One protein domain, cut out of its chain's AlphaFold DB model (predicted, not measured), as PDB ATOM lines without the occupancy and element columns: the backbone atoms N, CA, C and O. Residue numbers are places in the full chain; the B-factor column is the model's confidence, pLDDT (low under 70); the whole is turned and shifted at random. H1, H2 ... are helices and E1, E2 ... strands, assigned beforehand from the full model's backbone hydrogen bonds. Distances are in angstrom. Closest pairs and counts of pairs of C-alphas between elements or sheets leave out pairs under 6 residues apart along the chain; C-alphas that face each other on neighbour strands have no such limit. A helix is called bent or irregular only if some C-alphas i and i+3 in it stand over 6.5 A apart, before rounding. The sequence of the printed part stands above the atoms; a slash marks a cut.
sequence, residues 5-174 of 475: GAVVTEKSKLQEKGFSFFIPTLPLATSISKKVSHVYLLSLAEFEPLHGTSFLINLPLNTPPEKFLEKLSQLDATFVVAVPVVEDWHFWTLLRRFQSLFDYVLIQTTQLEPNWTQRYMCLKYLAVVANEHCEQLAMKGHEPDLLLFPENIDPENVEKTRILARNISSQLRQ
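What this domain is: This is residues 5 to 174 of the 475 residues of an uncharacterized protein of [Candida] pseudohaemulonii (UniProt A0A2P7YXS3). Eight short parallel strands curl into a flattened, nearly closed barrel, and the edge strands E2 and E3 come near each other at its seam. H1 sits outside by this seam, while H2, H3, H4, H5 and H6 follow one another in an arc round the rest of the outside, H6 being the longest. The printed part has 170 residues, with six named helices and eight named strands in the order E1 E2 H1 E3 E4 H2 E5 H3 E6 H4 E7 H5 E8 H6, and its class is mixed, helices and strands. The strand order across the one sheet is E2 E1 E8 E7 E6 E5 E4 E3, all parallel. The whole is compact, with a radius of gyration of the C-alphas of 16.0 A, and spans 44 by 39 by 26 A.

How they stand to each other: E1, residues 5 to 8, is the parallel neighbour of E2, residues 21 to 24, with N 6 and O 21 3.0 A apart, within hydrogen-bond range. H1, residues 26 to 31, is on the sheet at a height over the sheet of 8.3 A and stands up from it at 45 degrees. E3, residues 38 to 41, comes closest to H1 at the C-alphas of Leu 26 and Val 39, 5.8 A apart. E2 and E3 are the edge strands, and their closest C-alphas, those of Pro 24 and Val 39, are 5.5 A apart. E4, residues 54 to 58, pairs with E3 through N 41 and O 56 at 2.9 A. H2, residues 65 to 73, only grazes the sheet. E5, residues 78 to 84, pairs with E4 through N 80 and O 55 at 2.8 A. H3, residues 89 to 98, also only grazes the sheet; it only just touches H2, with 3 pairs of C-alphas within 8 A, the closest being Glu 66 and Leu 94 at 6.9 A, and the two run the same way at a shallow tilt of 3 degrees. E6, residues 103 to 107, pairs with E5 through N 107 and O 83 at 2.8 A. H4, residues 114 to 121, is not on the sheet; it is close to H3 but not clearly touching, with C-alphas Trp 92 and Tyr 120 closest at 7.8 A. E7, residues 125 to 129, pairs with E6 through N 106 and O 127 at 2.9 A. H5, residues 135 to 138, lies over E7 at a height over the sheet of 8.6 A and touches H4, the closest C-alphas being Met 121 and Leu 137 at 6.1 A. E8, residues 145 to 148, pairs with E7 through N 147 and O 128 at 2.9 A and with E1 through N 7 and O 148 at 2.8 A. H6, residues 155 to 172, only grazes the sheet; with residues 164 to 168 alone it only just touches H5, with 3 pairs of C-alphas within 8 A, the closest being Ala 138 and Ile 168 at 7.3 A. It is a folded sheet, bent back on itself: E2 E1 E8 E7 face E5 E4 E3, with E6 as the hinge. E4, H2, E5; E5, H3, E6; E6, H4, E7; and E7, H5, E8 are strand-helix-strand units, parallel neighbour strands joined through a helix, each with a right-handed crossover. Every O i to N i+4 pair is within hydrogen-bond range in H1, H2, H3, H4 and H6; H5 is too short for such a pair.

Where its parts are: E1 begins at C-alpha 5, (160.413, 109.259, 162.376). E5, the longest strand, measures 19.7 A from first to last C-alpha and ends at (174.989, 119.117, 166.038). H2 is 12.3 A long, H3 14.4 A, E4 13.5 A and E6 13.2 A. H6 is 25.9 A long and ends at C-alpha 172, (152.293, 126.254, 160.232).

The domain as a whole: The C-alphas farthest apart, those of Ser 33 and Asn 115, are 46.3 A apart. The printed part has no cut. The links E1 to E2 and E3 to E4 are long, 12 residues each. The mean pLDDT of the printed part is 88.4, and residues 11 to 20 and residue 33 are under 70.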
ATOM      1  N   GLY A   5     159.466 110.296 162.751       85.44
ATOM      2  CA  GLY A   5     160.413 109.259 162.376       85.44
ATOM      3  C   GLY A   5     161.150 108.655 163.576       85.44
ATOM      4  O   GLY A   5     161.336 109.315 164.597       85.44
ATOM      5  N   ALA A   6     161.606 107.407 163.458       85.00
ATOM      6  CA  ALA A   6     162.370 106.732 164.511       85.00
ATOM      7  C   ALA A   6     163.539 105.904 163.958       85.00
ATOM      8  O   ALA A   6     163.388 105.204 162.956       85.00
ATOM      9  N   VAL A   7     164.687 105.947 164.636       86.56
ATOM     10  CA  VAL A   7     165.878 105.139 164.335       86.56
ATOM     11  C   VAL A   7     165.987 103.989 165.328       86.56
ATOM     12  O   VAL A   7     166.019 104.223 166.529       86.56
ATOM     13  N   VAL A   8     166.076 102.739 164.868       83.81
ATOM     14  CA  VAL A   8     165.967 101.566 165.757       83.81
ATOM     15  C   VAL A   8     167.088 100.553 165.552       83.81
ATOM     16  O   VAL A   8     167.511 100.270 164.433       83.81
ATOM     17  N   THR A   9     167.532  99.969 166.665       82.69
ATOM     18  CA  THR A   9     168.511  98.878 166.720       82.69
ATOM     19  C   THR A   9     167.794  97.543 166.926       82.69
ATOM     20  O   THR A   9     166.638  97.510 167.349       82.69
ATOM     21  N   GLU A  10     168.478  96.413 166.740       75.56
ATOM     22  CA  GLU A  10     167.914  95.103 167.110       75.56
ATOM     23  C   GLU A  10     167.463  95.016 168.581       75.56
ATOM     24  O   GLU A  10     166.553  94.247 168.905       75.56
ATOM     25  N   LYS A  11     168.078  95.810 169.469       69.62
ATOM     26  CA  LYS A  11     167.786  95.829 170.908       69.62
ATOM     27  C   LYS A  11     166.536  96.644 171.255       69.62
ATOM     28  O   LYS A  11     165.893  96.344 172.254       69.62
ATOM     29  N   SER A  12     166.170  97.635 170.441       67.31
ATOM     30  CA  SER A  12     165.074  98.580 170.703       67.31
ATOM     31  C   SER A  12     163.830  98.285 169.856       67.31
ATOM     32  O   SER A  12     163.319  99.154 169.158       67.31
ATOM     33  N   LYS A  13     163.328  97.038 169.887       61.28
ATOM     34  CA  LYS A  13     162.144  96.626 169.107       61.28
ATOM     35  C   LYS A  13     160.891  97.424 169.498       61.28
ATOM     36  O   LYS A  13     160.129  96.996 170.360       61.28
ATOM     37  N   LEU A  14     160.625  98.523 168.797       62.72
ATOM     38  CA  LEU A  14     159.309  99.151 168.749       62.72
ATOM     39  C   LEU A  14     158.514  98.566 167.578       62.72
ATOM     40  O   LEU A  14     158.851  98.780 166.415       62.72
ATOM     41  N   GLN A  15     157.445  97.829 167.874       57.38
ATOM     42  CA  GLN A  15     156.422  97.475 166.888       57.38
ATOM     43  C   GLN A  15     155.204  98.376 167.093       57.38
ATOM     44  O   GLN A  15     154.170  97.937 167.588       57.38
ATOM     45  N   GLU A  16     155.327  99.651 166.731       56.78
ATOM     46  CA  GLU A  16     154.203 100.589 166.782       56.78
ATOM     47  C   GLU A  16     153.670 100.887 165.381       56.78
ATOM     48  O   GLU A  16     154.354 101.416 164.502       56.78
ATOM     49  N   LYS A  17     152.398 100.544 165.176       57.88
ATOM     50  CA  LYS A  17     151.653 100.870 163.962       57.88
ATOM     51  C   LYS A  17     151.374 102.377 163.956       57.88
ATOM     52  O   LYS A  17     150.690 102.861 164.850       57.88
ATOM     53  N   GLY A  18     151.856 103.102 162.944       61.00
ATOM     54  CA  GLY A  18     151.553 104.532 162.763       61.00
ATOM     55  C   GLY A  18     152.747 105.491 162.765       61.00
ATOM     56  O   GLY A  18     152.528 106.694 162.654       61.00
ATOM     57  N   PHE A  19     153.991 105.006 162.850       69.06
ATOM     58  CA  PHE A  19     155.157 105.841 162.538       69.06
ATOM     59  C   PHE A  19     155.247 106.099 161.040       69.06
ATOM     60  O   PHE A  19     155.121 105.172 160.239       69.06
ATOM     61  N   SER A  20     155.450 107.366 160.673       61.41
ATOM     62  CA  SER A  20     155.501 107.771 159.266       61.41
ATOM     63  C   SER A  20     156.818 107.351 158.611       61.41
ATOM     64  O   SER A  20     156.820 107.024 157.430       61.41
ATOM     65  N   PHE A  21     157.908 107.303 159.386       71.75
ATOM     66  CA  PHE A  21     159.233 106.885 158.930       71.75
ATOM     67  C   PHE A  21     159.956 106.052 160.002       71.75
ATOM     68  O   PHE A  21     159.918 106.360 161.189       71.75
ATOM     69  N   PHE A  22     160.622 104.976 159.595       83.19
ATOM     70  CA  PHE A  22     161.411 104.111 160.475       83.19
ATOM     71  C   PHE A  22     162.729 103.767 159.780       83.19
ATOM     72  O   PHE A  22     162.711 103.321 158.632       83.19
ATOM     73  N   ILE A  23     163.853 103.969 160.466       87.31
ATOM     74  CA  ILE A  23     165.206 103.781 159.932       87.31
ATOM     75  C   ILE A  23     165.926 102.718 160.785       87.31
ATOM     76  O   ILE A  23     166.350 103.012 161.905       87.31
ATOM     77  N   PRO A  24     166.060 101.468 160.315       87.44
ATOM     78  CA  PRO A  24     166.793 100.439 161.047       87.44
ATOM     79  C   PRO A  24     168.310 100.665 160.983       87.44
ATOM     80  O   PRO A  24     168.839 101.157 159.987       87.44
ATOM     81  N   THR A  25     169.035 100.213 162.007       87.69
ATOM     82  CA  THR A  25     170.486  99.968 161.905       87.69
ATOM     83  C   THR A  25     170.796  98.899 160.860       87.69
ATOM     84  O   THR A  25     169.959  98.020 160.648       87.69
ATOM     85  N   LEU A  26     172.009  98.883 160.300       85.06
ATOM     86  CA  LEU A  26     172.413  97.876 159.308       85.06
ATOM     87  C   LEU A  26     172.155  96.411 159.738       85.06
ATOM     88  O   LEU A  26     171.538  95.696 158.950       85.06
ATOM     89  N   PRO A  27     172.496  95.947 160.962       85.00
ATOM     90  CA  PRO A  27     172.194  94.570 161.380       85.00
ATOM     91  C   PRO A  27     170.696  94.244 161.315       85.00
ATOM     92  O   PRO A  27     170.282  93.249 160.716       85.00
ATOM     93  N   LEU A  28     169.867  95.153 161.838       84.12
ATOM     94  CA  LEU A  28     168.415  95.023 161.795       84.12
ATOM     95  C   LEU A  28     167.895  95.052 160.351       84.12
ATOM     96  O   LEU A  28     167.038  94.241 160.009       84.12
ATOM     97  N   ALA A  29     168.422  95.933 159.500       84.88
ATOM     98  CA  ALA A  29     168.047  96.030 158.092       84.88
ATOM     99  C   ALA A  29     168.295  94.710 157.345       84.88
ATOM    100  O   ALA A  29     167.406  94.235 156.644       84.88
ATOM    101  N   THR A  30     169.453  94.081 157.562       82.38
ATOM    102  CA  THR A  30     169.824  92.791 156.956       82.38
ATOM    103  C   THR A  30     168.975  91.628 157.476       82.38
ATOM    104  O   THR A  30     168.737  90.661 156.756       82.38
ATOM    105  N   SER A  31     168.469  91.718 158.710       81.50
ATOM    106  CA  SER A  31     167.564  90.709 159.284       81.50
ATOM    107  C   SER A  31     166.126  90.784 158.738       81.50
ATOM    108  O   SER A  31     165.360  89.822 158.849       81.50
ATOM    109  N   ILE A  32     165.729  91.924 158.158       77.69
ATOM    110  CA  ILE A  32     164.378  92.152 157.645       77.69
ATOM    111  C   ILE A  32     164.289  91.617 156.210       77.69
ATOM    112  O   ILE A  32     165.049  91.998 155.332       77.69
ATOM    113  N   SER A  33     163.294  90.772 155.926       63.16
ATOM    114  CA  SER A  33     163.097  90.152 154.600       63.16
ATOM    115  C   SER A  33     162.643  91.113 153.486       63.16
ATOM    116  O   SER A  33     162.427  90.690 152.350       63.16
ATOM    117  N   LYS A  34     162.461  92.400 153.795       72.50
ATOM    118  CA  LYS A  34     162.013  93.448 152.869       72.50
ATOM    119  C   LYS A  34     163.172  94.371 152.517       72.50
ATOM    120  O   LYS A  34     163.982  94.698 153.373       72.50
ATOM    121  N   LYS A  35     163.179  94.873 151.279       75.56
ATOM    122  CA  LYS A  35     164.108  95.928 150.857       75.56
ATOM    123  C   LYS A  35     163.911  97.177 151.726       75.56
ATOM    124  O   LYS A  35     162.790  97.674 151.834       75.56
ATOM    125  N   VAL A  36     164.997  97.675 152.312       81.12
ATOM    126  CA  VAL A  36     165.027  98.882 153.146       81.12
ATOM    127  C   VAL A  36     165.577 100.048 152.318       81.12
ATOM    128  O   VAL A  36     166.569  99.878 151.620       81.12
ATOM    129  N   SER A  37     164.936 101.221 152.359       85.00
ATOM    130  CA  SER A  37     165.369 102.421 151.613       85.00
ATOM    131  C   SER A  37     166.296 103.353 152.406       85.00
ATOM    132  O   SER A  37     166.992 104.178 151.810       85.00
ATOM    133  N   HIS A  38     166.325 103.222 153.735       88.62
ATOM    134  CA  HIS A  38     167.129 104.043 154.642       88.62
ATOM    135  C   HIS A  38     167.787 103.161 155.706       88.62
ATOM    136  O   HIS A  38     167.094 102.380 156.353       88.62
ATOM    137  N   VAL A  39     169.092 103.303 155.923       91.12
ATOM    138  CA  VAL A  39     169.834 102.560 156.951       91.12
ATOM    139  C   VAL A  39     170.594 103.531 157.839       91.12
ATOM    140  O   VAL A  39     171.242 104.448 157.346       91.12
ATOM    141  N   TYR A  40     170.532 103.330 159.152       92.56
ATOM    142  CA  TYR A  40     171.359 104.066 160.098       92.56
ATOM    143  C   TYR A  40     172.691 103.344 160.318       92.56
ATOM    144  O   TYR A  40     172.713 102.153 160.641       92.56
ATOM    145  N   LEU A  41     173.792 104.072 160.138       92.25
ATOM    146  CA  LEU A  41     175.150 103.599 160.385       92.25
ATOM    147  C   LEU A  41     175.638 104.148 161.726       92.25
ATOM    148  O   LEU A  41     175.677 105.364 161.925       92.25
ATOM    149  N   LEU A  42     176.065 103.261 162.628       87.62
ATOM    150  CA  LEU A  42     176.686 103.670 163.895       87.62
ATOM    151  C   LEU A  42     178.101 104.201 163.664       87.62
ATOM    152  O   LEU A  42     178.591 105.052 164.406       87.62
ATOM    153  N   SER A  43     178.768 103.695 162.630       89.81
ATOM    154  CA  SER A  43     180.056 104.200 162.180       89.81
ATOM    155  C   SER A  43     180.241 103.965 160.688       89.81
ATOM    156  O   SER A  43     179.667 103.046 160.108       89.81
ATOM    157  N   LEU A  44     181.125 104.745 160.068       91.38
ATOM    158  CA  LEU A  44     181.457 104.564 158.655       91.38
ATOM    159  C   LEU A  44     182.158 103.221 158.371       91.38
ATOM    160  O   LEU A  44     182.238 102.814 157.219       91.38
ATOM    161  N   ALA A  45     182.657 102.522 159.397       91.25
ATOM    162  CA  ALA A  45     183.231 101.187 159.236       91.25
ATOM    163  C   ALA A  45     182.176 100.121 158.894       91.25
ATOM    164  O   ALA A  45     182.532  99.068 158.380       91.25
ATOM    165  N   GLU A  46     180.896 100.397 159.162       88.75
ATOM    166  CA  GLU A  46     179.769  99.523 158.814       88.75
ATOM    167  C   GLU A  46     179.291  99.731 157.371       88.75
ATOM    168  O   GLU A  46     178.403  99.021 156.916       88.75
ATOM    169  N   PHE A  47     179.812 100.732 156.653       91.25
ATOM    170  CA  PHE A  47     179.308 101.065 155.328       91.25
ATOM    171  C   PHE A  47     179.609  99.960 154.311       91.25
ATOM    172  O   PHE A  47     180.764  99.680 153.991       91.25
ATOM    173  N   GLU A  48     178.539  99.421 153.733       85.62
ATOM    174  CA  GLU A  48     178.568  98.558 152.559       85.62
ATOM    175  C   GLU A  48     177.690  99.183 151.460       85.62
ATOM    176  O   GLU A  48     176.558  99.590 151.747       85.62
ATOM    177  N   PRO A  49     178.164  99.284 150.202       83.69
ATOM    178  CA  PRO A  49     177.365  99.844 149.115       83.69
ATOM    179  C   PRO A  49     176.090  99.029 148.862       83.69
ATOM    180  O   PRO A  49     176.147  97.856 148.488       83.69
ATOM    181  N   LEU A  50     174.925  99.666 149.014       83.81
ATOM    182  CA  LEU A  50     173.617  99.051 148.777       83.81
ATOM    183  C   LEU A  50     172.801  99.886 147.786       83.81
ATOM    184  O   LEU A  50     172.343 100.986 148.095       83.81
ATOM    185  N   HIS A  51     172.570  99.345 146.587       83.25
ATOM    186  CA  HIS A  51     171.915 100.080 145.504       83.25
ATOM    187  C   HIS A  51     170.476 100.510 145.851       83.25
ATOM    188  O   HIS A  51     169.588  99.684 146.110       83.25
ATOM    189  N   GLY A  52     170.218 101.818 145.767       84.12
ATOM    190  CA  GLY A  52     168.922 102.424 146.089       84.12
ATOM    191  C   GLY A  52     168.638 102.532 147.591       84.12
ATOM    192  O   GLY A  52     167.469 102.611 147.967       84.12
ATOM    193  N   THR A  53     169.682 102.496 148.423       89.50
ATOM    194  CA  THR A  53     169.615 102.733 149.871       89.50
ATOM    195  C   THR A  53     170.314 104.046 150.193       89.50
ATOM    196  O   THR A  53     171.388 104.325 149.663       89.50
ATOM    197  N   SER A  54     169.711 104.845 151.067       91.56
ATOM    198  CA  SER A  54     170.356 106.022 151.657       91.56
ATOM    199  C   SER A  54     170.795 105.729 153.088       91.56
ATOM    200  O   SER A  54     170.192 104.900 153.775       91.56
ATOM    201  N   PHE A  55     171.842 106.406 153.541       94.31
ATOM    202  CA  PHE A  55     172.477 106.130 154.823       94.31
ATOM    203  C   PHE A  55     172.413 107.349 155.735       94.31
ATOM    204  O   PHE A  55     172.954 108.399 155.402       94.31
ATOM    205  N   LEU A  56     171.773 107.204 156.894       95.06
ATOM    206  CA  LEU A  56     171.851 108.180 157.977       95.06
ATOM    207  C   LEU A  56     173.100 107.884 158.809       95.06
ATOM    208  O   LEU A  56     173.282 106.753 159.256       95.06
ATOM    209  N   ILE A  57     173.943 108.884 159.045       95.44
ATOM    210  CA  ILE A  57     175.147 108.732 159.869       95.44
ATOM    211  C   ILE A  57     175.379 109.972 160.728       95.44
ATOM    212  O   ILE A  57     175.204 111.099 160.269       95.44
ATOM    213  N   ASN A  58     175.788 109.769 161.979       94.88
ATOM    214  CA  ASN A  58     176.152 110.875 162.859       94.88
ATOM    215  C   ASN A  58     177.516 111.446 162.473       94.88
ATOM    216  O   ASN A  58     178.466 110.701 162.219       94.88
ATOM    217  N   LEU A  59     177.631 112.772 162.507       94.69
ATOM    218  CA  LEU A  59     178.918 113.445 162.453       94.69
ATOM    219  C   LEU A  59     179.734 113.076 163.713       94.69
ATOM    220  O   LEU A  59     179.301 113.369 164.830       94.69
ATOM    221  N   PRO A  60     180.899 112.422 163.578       92.50
ATOM    222  CA  PRO A  60     181.658 111.946 164.728       92.50
ATOM    223  C   PRO A  60     182.315 113.098 165.498       92.50
ATOM    224  O   PRO A  60     183.031 113.908 164.917       92.50
ATOM    225  N   LEU A  61     182.172 113.096 166.828       85.19
ATOM    226  CA  LEU A  61     182.714 114.141 167.717       85.19
ATOM    227  C   LEU A  61     184.249 114.254 167.685       85.19
ATOM    228  O   LEU A  61     184.797 115.332 167.886       85.19
ATOM    229  N   ASN A  62     184.948 113.143 167.433       86.69
ATOM    230  CA  ASN A  62     186.412 113.066 167.528       86.69
ATOM    231  C   ASN A  62     187.139 113.277 166.189       86.69
ATOM    232  O   ASN A  62     188.362 113.148 166.130       86.69
ATOM    233  N   THR A  63     186.413 113.553 165.103       87.44
ATOM    234  CA  THR A  63     187.009 113.799 163.782       87.44
ATOM    235  C   THR A  63     186.696 115.228 163.361       87.44
ATOM    236  O   THR A  63     185.543 115.634 163.485       87.44
ATOM    237  N   PRO A  64     187.665 115.985 162.809       93.31
ATOM    238  CA  PRO A  64     187.368 117.273 162.197       93.31
ATOM    239  C   PRO A  64     186.221 117.128 161.182       93.31
ATOM    240  O   PRO A  64     186.353 116.313 160.260       93.31
ATOM    241  N   PRO A  65     185.117 117.884 161.328       95.12
ATOM    242  CA  PRO A  65     183.930 117.717 160.495       95.12
ATOM    243  C   PRO A  65     184.210 117.772 158.991       95.12
ATOM    244  O   PRO A  65     183.693 116.951 158.239       95.12
ATOM    245  N   GLU A  66     185.094 118.676 158.563       95.56
ATOM    246  CA  GLU A  66     185.494 118.832 157.161       95.56
ATOM    247  C   GLU A  66     186.063 117.536 156.579       95.56
ATOM    248  O   GLU A  66     185.556 117.039 155.578       95.56
ATOM    249  N   LYS A  67     187.025 116.914 157.270       95.44
ATOM    250  CA  LYS A  67     187.641 115.653 156.826       95.44
ATOM    251  C   LYS A  67     186.623 114.523 156.701       95.44
ATOM    252  O   LYS A  67     186.754 113.660 155.836       95.44
ATOM    253  N   PHE A  68     185.637 114.490 157.594       96.06
ATOM    254  CA  PHE A  68     184.601 113.465 157.561       96.06
ATOM    255  C   PHE A  68     183.639 113.669 156.388       96.06
ATOM    256  O   PHE A  68     183.380 112.718 155.653       96.06
ATOM    257  N   LEU A  69     183.162 114.899 156.175       96.50
ATOM    258  CA  LEU A  69     182.275 115.235 155.058       96.50
ATOM    259  C   LEU A  69     182.968 115.041 153.700       96.50
ATOM    260  O   LEU A  69     182.370 114.477 152.787       96.50
ATOM    261  N   GLU A  70     184.247 115.409 153.578       96.06
ATOM    262  CA  GLU A  70     185.059 115.127 152.387       96.06
ATOM    263  C   GLU A  70     185.153 113.626 152.118       96.06
ATOM    264  O   GLU A  70     184.905 113.177 150.999       96.06
ATOM    265  N   LYS A  71     185.445 112.829 153.153       95.44
ATOM    266  CA  LYS A  71     185.501 111.371 153.030       95.44
ATOM    267  C   LYS A  71     184.157 110.783 152.600       95.44
ATOM    268  O   LYS A  71     184.144 109.903 151.747       95.44
ATOM    269  N   LEU A  72     183.043 111.256 153.164       95.44
ATOM    270  CA  LEU A  72     181.708 110.819 152.747       95.44
ATOM    271  C   LEU A  72     181.426 111.174 151.283       95.44
ATOM    272  O   LEU A  72     180.859 110.356 150.570       95.44
ATOM    273  N   SER A  73     181.864 112.347 150.817       94.88
ATOM    274  CA  SER A  73     181.585 112.815 149.450       94.88
ATOM    275  C   SER A  73     182.280 111.989 148.360       94.88
ATOM    276  O   SER A  73     181.904 112.056 147.195       94.88
ATOM    277  N   GLN A  74     183.294 111.208 148.740       94.81
ATOM    278  CA  GLN A  74     184.029 110.310 147.846       94.81
ATOM    279  C   GLN A  74     183.369 108.933 147.703       94.81
ATOM    280  O   GLN A  74     183.806 108.131 146.877       94.81
ATOM    281  N   LEU A  75     182.362 108.625 148.522       93.44
ATOM    282  CA  LEU A  75     181.663 107.347 148.491       93.44
ATOM    283  C   LEU A  75     180.467 107.428 147.539       93.44
ATOM    284  O   LEU A  75     179.692 108.379 147.583       93.44
ATOM    285  N   ASP A  76     180.287 106.394 146.720       90.62
ATOM    286  CA  ASP A  76     179.163 106.285 145.785       90.62
ATOM    287  C   ASP A  76     177.881 105.826 146.505       90.62
ATOM    288  O   ASP A  76     177.421 104.691 146.371       90.62
ATOM    289  N   ALA A  77     177.357 106.690 147.377       91.06
ATOM    290  CA  ALA A  77     176.110 106.474 148.099       91.06
ATOM    291  C   ALA A  77     175.452 107.797 148.513       91.06
ATOM    292  O   ALA A  77     176.097 108.834 148.655       91.06
ATOM    293  N   THR A  78     174.144 107.750 148.754       92.75
ATOM    294  CA  THR A  78     173.395 108.891 149.286       92.75
ATOM    295  C   THR A  78     173.483 108.904 150.806       92.75
ATOM    296  O   THR A  78     172.984 107.986 151.459       92.75
ATOM    297  N   PHE A  79     174.069 109.958 151.371       95.00
ATOM    298  CA  PHE A  79     174.162 110.146 152.817       95.00
ATOM    299  C   PHE A  79     173.246 111.266 153.305       95.00
ATOM    300  O   PHE A  79     173.154 112.332 152.697       95.00
ATOM    301  N   VAL A  80     172.620 111.017 154.451       95.38
ATOM    302  CA  VAL A  80     172.013 112.023 155.317       95.38
ATOM    303  C   VAL A  80     172.894 112.121 156.557       95.38
ATOM    304  O   VAL A  80     173.176 111.109 157.201       95.38
ATOM    305  N   VAL A  81     173.356 113.318 156.899       96.75
ATOM    306  CA  VAL A  81     174.299 113.500 158.009       96.75
ATOM    307  C   VAL A  81     173.581 114.129 159.193       96.75
ATOM    308  O   VAL A  81     173.034 115.226 159.084       96.75
ATOM    309  N   ALA A  82     173.589 113.451 160.337       96.19
ATOM    310  CA  ALA A  82     173.099 114.034 161.574       96.19
ATOM    311  C   ALA A  82     174.191 114.915 162.190       96.19
ATOM    312  O   ALA A  82     175.283 114.434 162.509       96.19
ATOM    313  N   VAL A  83     173.912 116.208 162.317       96.94
ATOM    314  CA  VAL A  83     174.887 117.233 162.701       96.94
ATOM    315  C   VAL A  83     174.425 117.972 163.957       96.94
ATOM    316  O   VAL A  83     173.235 118.274 164.080       96.94
ATOM    317  N   PRO A  84     175.332 118.277 164.901       96.00
ATOM    318  CA  PRO A  84     174.989 119.117 166.038       96.00
ATOM    319  C   PRO A  84     174.648 120.532 165.567       96.00
ATOM    320  O   PRO A  84     175.199 121.024 164.586       96.00
ATOM    321  N   VAL A  85     173.749 121.198 166.278       95.88
ATOM    322  CA  VAL A  85     173.466 122.620 166.071       95.88
ATOM    323  C   VAL A  85     174.258 123.409 167.103       95.88
ATOM    324  O   VAL A  85     174.062 123.213 168.301       95.88
ATOM    325  N   VAL A  86     175.186 124.245 166.641       94.94
ATOM    326  CA  VAL A  86     176.129 124.987 167.488       94.94
ATOM    327  C   VAL A  86     176.285 126.418 166.992       94.94
ATOM    328  O   VAL A  86     176.184 126.695 165.800       94.94
ATOM    329  N   GLU A  87     176.583 127.329 167.909       94.94
ATOM    330  CA  GLU A  87     176.843 128.737 167.605       94.94
ATOM    331  C   GLU A  87     178.298 128.961 167.171       94.94
ATOM    332  O   GLU A  87     179.063 129.671 167.819       94.94
ATOM    333  N   ASP A  88     178.702 128.306 166.082       93.06
ATOM    334  CA  ASP A  88     180.054 128.403 165.534       93.06
ATOM    335  C   ASP A  88     180.026 128.728 164.038       93.06
ATOM    336  O   ASP A  88     179.444 128.014 163.216       93.06
ATOM    337  N   TRP A  89     180.677 129.833 163.672       90.88
ATOM    338  CA  TRP A  89     180.621 130.356 162.308       90.88
ATOM    339  C   TRP A  89     181.368 129.466 161.311       90.88
ATOM    340  O   TRP A  89     180.922 129.301 160.170       90.88
ATOM    341  N   HIS A  90     182.483 128.865 161.731       91.75
ATOM    342  CA  HIS A  90     183.258 127.983 160.868       91.75
ATOM    343  C   HIS A  90     182.452 126.722 160.537       91.75
ATOM    344  O   HIS A  90     182.358 126.323 159.375       91.75
ATOM    345  N   PHE A  91     181.799 126.145 161.541       94.25
ATOM    346  CA  PHE A  91     180.942 124.982 161.400       94.25
ATOM    347  C   PHE A  91     179.699 125.273 160.553       94.25
ATOM    348  O   PHE A  91     179.395 124.516 159.632       94.25
ATOM    349  N   TRP A  92     179.029 126.405 160.779       92.94
ATOM    350  CA  TRP A  92     177.957 126.895 159.906       92.94
ATOM    351  C   TRP A  92     178.395 126.975 158.439       92.94
ATOM    352  O   TRP A  92     177.741 126.430 157.545       92.94
ATOM    353  N   THR A  93     179.534 127.622 158.193       92.38
ATOM    354  CA  THR A  93     180.084 127.814 156.847       92.38
ATOM    355  C   THR A  93     180.395 126.485 156.178       92.38
ATOM    356  O   THR A  93     180.103 126.296 154.995       92.38
ATOM    357  N   LEU A  94     180.930 125.539 156.948       94.75
ATOM    358  CA  LEU A  94     181.190 124.185 156.498       94.75
ATOM    359  C   LEU A  94     179.899 123.473 156.070       94.75
ATOM    360  O   LEU A  94     179.835 122.960 154.952       94.75
ATOM    361  N   LEU A  95     178.859 123.473 156.910       95.69
ATOM    362  CA  LEU A  95     177.577 122.842 156.579       95.69
ATOM    363  C   LEU A  95     176.939 123.475 155.338       95.69
ATOM    364  O   LEU A  95     176.473 122.760 154.449       95.69
ATOM    365  N   ARG A  96     176.981 124.807 155.226       92.88
ATOM    366  CA  ARG A  96     176.498 125.538 154.046       92.88
ATOM    367  C   ARG A  96     177.239 125.124 152.772       92.88
ATOM    368  O   ARG A  96     176.606 124.979 151.731       92.88
ATOM    369  N   ARG A  97     178.557 124.911 152.841       92.56
ATOM    370  CA  ARG A  97     179.380 124.480 151.696       92.56
ATOM    371  C   ARG A  97     179.021 123.072 151.215       92.56
ATOM    372  O   ARG A  97     179.026 122.823 150.015       92.56
ATOM    373  N   PHE A  98     178.700 122.168 152.139       95.56
ATOM    374  CA  PHE A  98     178.398 120.764 151.840       95.56
ATOM    375  C   PHE A  98     176.908 120.462 151.597       95.56
ATOM    376  O   PHE A  98     176.579 119.349 151.192       95.56
ATOM    377  N   GLN A  99     176.000 121.427 151.786       93.06
ATOM    378  CA  GLN A  99     174.547 121.194 151.702       93.06
ATOM    379  C   GLN A  99     174.035 120.798 150.302       93.06
ATOM    380  O   GLN A  99     172.904 120.340 150.161       93.06
ATOM    381  N   SER A 100     174.830 121.011 149.249       92.88
ATOM    382  CA  SER A 100     174.515 120.530 147.897       92.88
ATOM    383  C   SER A 100     174.811 119.038 147.719       92.88
ATOM    384  O   SER A 100     174.271 118.419 146.805       92.88
ATOM    385  N   LEU A 101     175.658 118.468 148.582       94.50
ATOM    386  CA  LEU A 101     176.084 117.068 148.550       94.50
ATOM    387  C   LEU A 101     175.318 116.207 149.555       94.50
ATOM    388  O   LEU A 101     175.102 115.024 149.299       94.50
ATOM    389  N   PHE A 102     174.904 116.790 150.682       94.94
ATOM    390  CA  PHE A 102     174.237 116.065 151.758       94.94
ATOM    391  C   PHE A 102     172.960 116.756 152.211       94.94
ATOM    392  O   PHE A 102     172.881 117.980 152.285       94.94
ATOM    393  N   ASP A 103     171.995 115.933 152.599       92.81
ATOM    394  CA  ASP A 103     170.880 116.349 153.435       92.81
ATOM    395  C   ASP A 103     171.253 116.210 154.917       92.81
ATOM    396  O   ASP A 103     172.018 115.317 155.295       92.81
ATOM    397  N   TYR A 104     170.688 117.064 155.771       96.31
ATOM    398  CA  TYR A 104     170.991 117.051 157.202       96.31
ATOM    399  C   TYR A 104     169.837 116.555 158.078       96.31
ATOM    400  O   TYR A 104     168.659 116.723 157.756       96.31
ATOM    401  N   VAL A 105     170.206 115.994 159.229       96.19
ATOM    402  CA  VAL A 105     169.356 115.889 160.419       96.19
ATOM    403  C   VAL A 105     169.963 116.783 161.492       96.19
ATOM    404  O   VAL A 105     171.124 116.612 161.852       96.19
ATOM    405  N   LEU A 106     169.206 117.751 161.995       97.06
ATOM    406  CA  LEU A 106     169.724 118.709 162.970       97.06
ATOM    407  C   LEU A 106     169.545 118.191 164.402       97.06
ATOM    408  O   LEU A 106     168.449 117.796 164.797       97.06
ATOM    409  N   ILE A 107     170.622 118.211 165.187       96.06
ATOM    410  CA  ILE A 107     170.636 117.813 166.598       96.06
ATOM    411  C   ILE A 107     170.865 119.057 167.462       96.06
ATOM    412  O   ILE A 107     172.001 119.422 167.770       96.06
ATOM    413  N   GLN A 108     169.783 119.726 167.850       95.50
ATOM    414  CA  GLN A 108     169.846 120.869 168.761       95.50
ATOM    415  C   GLN A 108     169.759 120.387 170.207       95.50
ATOM    416  O   GLN A 108     168.777 119.759 170.576       95.50
ATOM    417  N   THR A 109     170.773 120.669 171.023       92.06
ATOM    418  CA  THR A 109     170.809 120.255 172.444       92.06
ATOM    419  C   THR A 109     170.761 121.427 173.417       92.06
ATOM    420  O   THR A 109     170.645 121.215 174.618       92.06
ATOM    421  N   THR A 110     170.822 122.654 172.906       93.69
ATOM    422  CA  THR A 110     170.766 123.890 173.686       93.69
ATOM    423  C   THR A 110     169.868 124.903 172.989       93.69
ATOM    424  O   THR A 110     169.617 124.819 171.782       93.69
ATOM    425  N   GLN A 111     169.392 125.894 173.738       92.62
ATOM    426  CA  GLN A 111     168.763 127.067 173.144       92.62
ATOM    427  C   GLN A 111     169.796 127.856 172.326       92.62
ATOM    428  O   GLN A 111     170.963 127.923 172.709       92.62
ATOM    429  N   LEU A 112     169.356 128.411 171.197       92.00
ATOM    430  CA  LEU A 112     170.166 129.246 170.316       92.00
ATOM    431  C   LEU A 112     169.696 130.692 170.401       92.00
ATOM    432  O   LEU A 112     168.502 130.958 170.585       92.00
ATOM    433  N   GLU A 113     170.618 131.614 170.171       93.25
ATOM    434  CA  GLU A 113     170.284 132.988 169.846       93.25
ATOM    435  C   GLU A 113     169.476 133.042 168.536       93.25
ATOM    436  O   GLU A 113     169.750 132.282 167.595       93.25
ATOM    437  N   PRO A 114     168.512 133.972 168.404       91.50
ATOM    438  CA  PRO A 114     167.600 134.012 167.256       91.50
ATOM    439  C   PRO A 114     168.292 134.035 165.882       91.50
ATOM    440  O   PRO A 114     167.827 133.394 164.940       91.50
ATOM    441  N   ASN A 115     169.428 134.733 165.767       90.38
ATOM    442  CA  ASN A 115     170.212 134.800 164.528       90.38
ATOM    443  C   ASN A 115     170.788 133.422 164.137       90.38
ATOM    444  O   ASN A 115     170.795 133.057 162.962       90.38
ATOM    445  N   TRP A 116     171.225 132.620 165.113       93.56
ATOM    446  CA  TRP A 116     171.706 131.261 164.861       93.56
ATOM    447  C   TRP A 116     170.580 130.328 164.445       93.56
ATOM    448  O   TRP A 116     170.745 129.597 163.469       93.56
ATOM    449  N   THR A 117     169.413 130.411 165.088       94.50
ATOM    450  CA  THR A 117     168.230 129.673 164.628       94.50
ATOM    451  C   THR A 117     167.940 129.977 163.155       94.50
ATOM    452  O   THR A 117     167.849 129.051 162.350       94.50
ATOM    453  N   GLN A 118     167.864 131.255 162.769       94.12
ATOM    454  CA  GLN A 118     167.576 131.662 161.385       94.12
ATOM    455  C   GLN A 118     168.614 131.149 160.376       94.12
ATOM    456  O   GLN A 118     168.262 130.740 159.269       94.12
ATOM    457  N   ARG A 119     169.895 131.094 160.759       94.25
ATOM    458  CA  ARG A 119     170.947 130.486 159.927       94.25
ATOM    459  C   ARG A 119     170.651 129.028 159.652       94.25
ATOM    460  O   ARG A 119     170.543 128.633 158.496       94.25
ATOM    461  N   TYR A 120     170.449 128.231 160.695       95.69
ATOM    462  CA  TYR A 120     170.138 126.813 160.522       95.69
ATOM    463  C   TYR A 120     168.831 126.594 159.750       95.69
ATOM    464  O   TYR A 120     168.773 125.687 158.922       95.69
ATOM    465  N   MET A 121     167.836 127.476 159.903       94.81
ATOM    466  CA  MET A 121     166.622 127.481 159.077       94.81
ATOM    467  C   MET A 121     166.902 127.696 157.584       94.81
ATOM    468  O   MET A 121     166.130 127.223 156.756       94.81
ATOM    469  N   CYS A 122     168.019 128.316 157.206       94.75
ATOM    470  CA  CYS A 122     168.423 128.467 155.807       94.75
ATOM    471  C   CYS A 122     169.081 127.218 155.199       94.75
ATOM    472  O   CYS A 122     169.227 127.162 153.978       94.75
ATOM    473  N   LEU A 123     169.484 126.220 155.997       94.25
ATOM    474  CA  LEU A 123     170.061 124.977 155.465       94.25
ATOM    475  C   LEU A 123     168.986 124.056 154.907       94.25
ATOM    476  O   LEU A 123     167.841 124.034 155.363       94.25
ATOM    477  N   LYS A 124     169.383 123.207 153.966       92.44
ATOM    478  CA  LYS A 124     168.589 122.046 153.574       92.44
ATOM    479  C   LYS A 124     168.725 120.940 154.629       92.44
ATOM    480  O   LYS A 124     169.807 120.393 154.823       92.44
ATOM    481  N   TYR A 125     167.637 120.611 155.318       94.62
ATOM    482  CA  TYR A 125     167.586 119.499 156.268       94.62
ATOM    483  C   TYR A 125     166.228 118.800 156.211       94.62
ATOM    484  O   TYR A 125     165.209 119.423 155.917       94.62
ATOM    485  N   LEU A 126     166.241 117.491 156.452       92.50
ATOM    486  CA  LEU A 126     165.072 116.616 156.335       92.50
ATOM    487  C   LEU A 126     164.352 116.431 157.665       92.50
ATOM    488  O   LEU A 126     163.144 116.214 157.678       92.50
ATOM    489  N   ALA A 127     165.095 116.480 158.770       93.81
ATOM    490  CA  ALA A 127     164.548 116.251 160.095       93.81
ATOM    491  C   ALA A 127     165.297 117.038 161.172       93.81
ATOM    492  O   ALA A 127     166.458 117.423 160.998       93.81
ATOM    493  N   VAL A 128     164.640 117.208 162.312       95.25
ATOM    494  CA  VAL A 128     165.247 117.674 163.560       95.25
ATOM    495  C   VAL A 128     165.040 116.596 164.617       95.25
ATOM    496  O   VAL A 128     163.986 115.961 164.673       95.25
ATOM    497  N   VAL A 129     166.047 116.351 165.448       94.81
ATOM    498  CA  VAL A 129     165.906 115.410 166.564       94.81
ATOM    499  C   VAL A 129     164.944 115.989 167.593       94.81
ATOM    500  O   VAL A 129     165.132 117.112 168.053       94.81
ATOM    501  N   ALA A 130     163.924 115.215 167.954       93.81
ATOM    502  CA  ALA A 130     162.891 115.647 168.881       93.81
ATOM    503  C   ALA A 130     163.445 115.791 170.304       93.81
ATOM    504  O   ALA A 130     163.977 114.836 170.874       93.81
ATOM    505  N   ASN A 131     163.302 116.985 170.872       91.88
ATOM    506  CA  ASN A 131     163.602 117.314 172.265       91.88
ATOM    507  C   ASN A 131     162.936 118.654 172.640       91.88
ATOM    508  O   ASN A 131     162.150 119.204 171.873       91.88
ATOM    509  N   GLU A 132     163.238 119.182 173.822       90.69
ATOM    510  CA  GLU A 132     162.657 120.429 174.339       90.69
ATOM    511  C   GLU A 132     163.149 121.719 173.654       90.69
ATOM    512  O   GLU A 132     162.535 122.767 173.821       90.69
ATOM    513  N   HIS A 133     164.222 121.662 172.858       93.19
ATOM    514  CA  HIS A 133     164.815 122.826 172.189       93.19
ATOM    515  C   HIS A 133     164.516 122.897 170.686       93.19
ATOM    516  O   HIS A 133     164.699 123.948 170.078       93.19
ATOM    517  N   CYS A 134     164.055 121.805 170.074       92.38
ATOM    518  CA  CYS A 134     163.997 121.674 168.618       92.38
ATOM    519  C   CYS A 134     162.849 122.438 167.936       92.38
ATOM    520  O   CYS A 134     162.811 122.491 166.707       92.38
ATOM    521  N   GLU A 135     161.892 122.979 168.698       91.94
ATOM    522  CA  GLU A 135     160.618 123.496 168.174       91.94
ATOM    523  C   GLU A 135     160.813 124.540 167.066       91.94
ATOM    524  O   GLU A 135     160.195 124.426 166.012       91.94
ATOM    525  N   GLN A 136     161.722 125.503 167.245       92.00
ATOM    526  CA  GLN A 136     161.940 126.569 166.256       92.00
ATOM    527  C   GLN A 136     162.455 126.044 164.913       92.00
ATOM    528  O   GLN A 136     161.946 126.446 163.871       92.00
ATOM    529  N   LEU A 137     163.421 125.121 164.931       94.19
ATOM    530  CA  LEU A 137     163.927 124.487 163.710       94.19
ATOM    531  C   LEU A 137     162.881 123.543 163.099       94.19
ATOM    532  O   LEU A 137     162.769 123.411 161.887       94.19
ATOM    533  N   ALA A 138     162.062 122.904 163.929       92.88
ATOM    534  CA  ALA A 138     160.988 122.052 163.442       92.88
ATOM    535  C   ALA A 138     159.827 122.848 162.803       92.88
ATOM    536  O   ALA A 138     159.104 122.309 161.969       92.88
ATOM    537  N   MET A 139     159.682 124.137 163.130       90.56
ATOM    538  CA  MET A 139     158.725 125.069 162.515       90.56
ATOM    539  C   MET A 139     159.164 125.612 161.142       90.56
ATOM    540  O   MET A 139     158.608 126.598 160.668       90.56
ATOM    541  N   LYS A 140     160.143 125.005 160.463       90.88
ATOM    542  CA  LYS A 140     160.485 125.412 159.095       90.88
ATOM    543  C   LYS A 140     159.328 125.147 158.130       90.88
ATOM    544  O   LYS A 140     158.744 124.068 158.151       90.88
ATOM    545  N   GLY A 141     159.042 126.087 157.226       81.62
ATOM    546  CA  GLY A 141     157.869 126.084 156.338       81.62
ATOM    547  C   GLY A 141     157.690 124.853 155.436       81.62
ATOM    548  O   GLY A 141     156.597 124.623 154.929       81.62
ATOM    549  N   HIS A 142     158.731 124.035 155.251       77.69
ATOM    550  CA  HIS A 142     158.653 122.754 154.536       77.69
ATOM    551  C   HIS A 142     158.395 121.533 155.443       77.69
ATOM    552  O   HIS A 142     158.454 120.412 154.946       77.69
ATOM    553  N   GLU A 143     158.088 121.746 156.728       78.00
ATOM    554  CA  GLU A 143     157.792 120.724 157.744       78.00
ATOM    555  C   GLU A 143     158.846 119.597 157.786       78.00
ATOM    556  O   GLU A 143     158.578 118.488 157.310       78.00
ATOM    557  N   PRO A 144     160.051 119.849 158.338       89.94
ATOM    558  CA  PRO A 144     161.015 118.781 158.591       89.94
ATOM    559  C   PRO A 144     160.404 117.729 159.528       89.94
ATOM    560  O   PRO A 144     159.605 118.040 160.414       89.94
ATOM    561  N   ASP A 145     160.804 116.471 159.357       91.12
ATOM    562  CA  ASP A 145     160.352 115.396 160.235       91.12
ATOM    563  C   ASP A 145     160.916 115.583 161.656       91.12
ATOM    564  O   ASP A 145     162.012 116.114 161.852       91.12
ATOM    565  N   LEU A 146     160.205 115.080 162.667       92.81
ATOM    566  CA  LEU A 146     160.781 114.900 164.001       92.81
ATOM    567  C   LEU A 146     161.375 113.500 164.125       92.81
ATOM    568  O   LEU A 146     160.659 112.516 163.933       92.81
ATOM    569  N   LEU A 147     162.662 113.403 164.457       92.12
ATOM    570  CA  LEU A 147     163.385 112.136 164.565       92.12
ATOM    571  C   LEU A 147     163.670 111.762 166.025       92.12
ATOM    572  O   LEU A 147     164.152 112.584 166.799       92.12
ATOM    573  N   LEU A 148     163.447 110.497 166.381       90.75
ATOM    574  CA  LEU A 148     163.900 109.909 167.645       90.75
ATOM    575  C   LEU A 148     165.041 108.913 167.405       90.75
ATOM    576  O   LEU A 148     164.928 108.028 166.553       90.75
ATOM    577  N   PHE A 149     166.122 109.040 168.175       88.06
ATOM    578  CA  PHE A 149     167.233 108.083 168.198       88.06
ATOM    579  C   PHE A 149     166.980 106.929 169.172       88.06
ATOM    580  O   PHE A 149     166.217 107.132 170.116       88.06
ATOM    581  N   PRO A 150     167.616 105.751 168.984       83.62
ATOM    582  CA  PRO A 150     167.302 104.518 169.711       83.62
ATOM    583  C   PRO A 150     167.187 104.660 171.231       83.62
ATOM    584  O   PRO A 150     166.334 104.019 171.837       83.62
ATOM    585  N   GLU A 151     168.039 105.484 171.834       84.06
ATOM    586  CA  GLU A 151     168.100 105.766 173.268       84.06
ATOM    587  C   GLU A 151     166.873 106.505 173.819       84.06
ATOM    588  O   GLU A 151     166.576 106.375 175.002       84.06
ATOM    589  N   ASN A 152     166.143 107.226 172.966       85.94
ATOM    590  CA  ASN A 152     164.985 108.046 173.331       85.94
ATOM    591  C   ASN A 152     163.657 107.435 172.853       85.94
ATOM    592  O   ASN A 152     162.623 108.106 172.862       85.94
ATOM    593  N   ILE A 153     163.671 106.186 172.372       83.88
ATOM    594  CA  ILE A 153     162.462 105.522 171.877       83.88
ATOM    595  C   ILE A 153     161.802 104.716 172.995       83.88
ATOM    596  O   ILE A 153     162.137 103.558 173.243       83.88
ATOM    597  N   ASP A 154     160.779 105.316 173.592       84.38
ATOM    598  CA  ASP A 154     159.842 104.694 174.526       84.38
ATOM    599  C   ASP A 154     158.428 105.298 174.352       84.38
ATOM    600  O   ASP A 154     158.290 106.362 173.740       84.38
ATOM    601  N   PRO A 155     157.361 104.652 174.863       84.69
ATOM    602  CA  PRO A 155     155.988 105.116 174.648       84.69
ATOM    603  C   PRO A 155     155.710 106.564 175.082       84.69
ATOM    604  O   PRO A 155     154.883 107.234 174.463       84.69
ATOM    605  N   GLU A 156     156.379 107.059 176.126       88.12
ATOM    606  CA  GLU A 156     156.166 108.411 176.644       88.12
ATOM    607  C   GLU A 156     156.795 109.454 175.714       88.12
ATOM    608  O   GLU A 156     156.116 110.389 175.278       88.12
ATOM    609  N   ASN A 157     158.069 109.278 175.356       87.75
ATOM    610  CA  ASN A 157     158.775 110.192 174.455       87.75
ATOM    611  C   ASN A 157     158.176 110.198 173.044       87.75
ATOM    612  O   ASN A 157     158.091 111.248 172.397       87.75
ATOM    613  N   VAL A 158     157.677 109.050 172.589       86.31
ATOM    614  CA  VAL A 158     156.936 108.942 171.332       86.31
ATOM    615  C   VAL A 158     155.663 109.786 171.358       86.31
ATOM    616  O   VAL A 158     155.424 110.549 170.416       86.31
ATOM    617  N   GLU A 159     154.850 109.703 172.415       87.31
ATOM    618  CA  GLU A 159     153.620 110.497 172.480       87.31
ATOM    619  C   GLU A 159     153.911 111.993 172.650       87.31
ATOM    620  O   GLU A 159     153.285 112.806 171.967       87.31
ATOM    621  N   LYS A 160     154.913 112.372 173.457       90.81
ATOM    622  CA  LYS A 160     155.381 113.769 173.549       90.81
ATOM    623  C   LYS A 160     155.756 114.324 172.174       90.81
ATOM    624  O   LYS A 160     155.302 115.403 171.797       90.81
ATOM    625  N   THR A 161     156.507 113.552 171.391       90.69
ATOM    626  CA  THR A 161     156.920 113.938 170.034       90.69
ATOM    627  C   THR A 161     155.723 114.070 169.091       90.69
ATOM    628  O   THR A 161     155.658 115.008 168.297       90.69
ATOM    629  N   ARG A 162     154.722 113.183 169.193       88.94
ATOM    630  CA  ARG A 162     153.476 113.298 168.413       88.94
ATOM    631  C   ARG A 162     152.695 114.561 168.763       88.94
ATOM    632  O   ARG A 162     152.159 115.198 167.859       88.94
ATOM    633  N   ILE A 163     152.604 114.918 170.044       90.44
ATOM    634  CA  ILE A 163     151.949 116.155 170.489       90.44
ATOM    635  C   ILE A 163     152.692 117.372 169.930       90.44
ATOM    636  O   ILE A 163     152.059 118.218 169.300       90.44
ATOM    637  N   LEU A 164     154.020 117.415 170.077       91.06
ATOM    638  CA  LEU A 164     154.859 118.485 169.532       91.06
ATOM    639  C   LEU A 164     154.645 118.652 168.021       91.06
ATOM    640  O   LEU A 164     154.319 119.741 167.555       91.06
ATOM    641  N   ALA A 165     154.718 117.561 167.259       89.94
ATOM    642  CA  ALA A 165     154.516 117.605 165.816       89.94
ATOM    643  C   ALA A 165     153.094 118.064 165.427       89.94
ATOM    644  O   ALA A 165     152.922 118.796 164.452       89.94
ATOM    645  N   ARG A 166     152.050 117.686 166.186       89.69
ATOM    646  CA  ARG A 166     150.676 118.178 165.953       89.69
ATOM    647  C   ARG A 166     150.570 119.686 166.186       89.69
ATOM    648  O   ARG A 166     149.897 120.355 165.398       89.69
ATOM    649  N   ASN A 167     151.219 120.199 167.232       90.31
ATOM    650  CA  ASN A 167     151.243 121.626 167.556       90.31
ATOM    651  C   ASN A 167     151.944 122.424 166.451       90.31
ATOM    652  O   ASN A 167     151.347 123.360 165.919       90.31
ATOM    653  N   ILE A 168     153.131 121.980 166.027       89.75
ATOM    654  CA  ILE A 168     153.896 122.589 164.929       89.75
ATOM    655  C   ILE A 168     153.064 122.626 163.644       89.75
ATOM    656  O   ILE A 168     152.831 123.699 163.088       89.75
ATOM    657  N   SER A 169     152.513 121.486 163.205       88.31
ATOM    658  CA  SER A 169     151.669 121.454 162.001       88.31
ATOM    659  C   SER A 169     150.430 122.351 162.128       88.31
ATOM    660  O   SER A 169     149.896 122.821 161.126       88.31
ATOM    661  N   SER A 170     149.901 122.560 163.339       88.31
ATOM    662  CA  SER A 170     148.777 123.476 163.559       88.31
ATOM    663  C   SER A 170     149.181 124.935 163.388       88.31
ATOM    664  O   SER A 170     148.432 125.688 162.772       88.31
ATOM    665  N   GLN A 171     150.339 125.324 163.916       87.38
ATOM    666  CA  GLN A 171     150.871 126.679 163.789       87.38
ATOM    667  C   GLN A 171     151.253 126.991 162.338       87.38
ATOM    668  O   GLN A 171     150.898 128.051 161.831       87.38
ATOM    669  N   LEU A 172     151.889 126.053 161.629       84.25
ATOM    670  CA  LEU A 172     152.293 126.254 160.232       84.25
ATOM    671  C   LEU A 172     151.112 126.404 159.278       84.25
ATOM    672  O   LEU A 172     151.152 127.245 158.383       84.25
ATOM    673  N   ARG A 173     150.006 125.687 159.515       83.00
ATOM    674  CA  ARG A 173     148.762 125.873 158.745       83.00
ATOM    675  C   ARG A 173     148.171 127.281 158.847       83.00
ATOM    676  O   ARG A 173     147.337 127.628 158.019       83.00
ATOM    677  N   GLN A 174     148.554 128.063 159.854       79.81
ATOM    678  CA  GLN A 174     148.101 129.445 160.026       79.81
ATOM    679  C   GLN A 174     149.026 130.458 159.331       79.81
ATOM    680  O   GLN A 174     148.701 131.643 159.285       79.81
TER     681      GLN A 174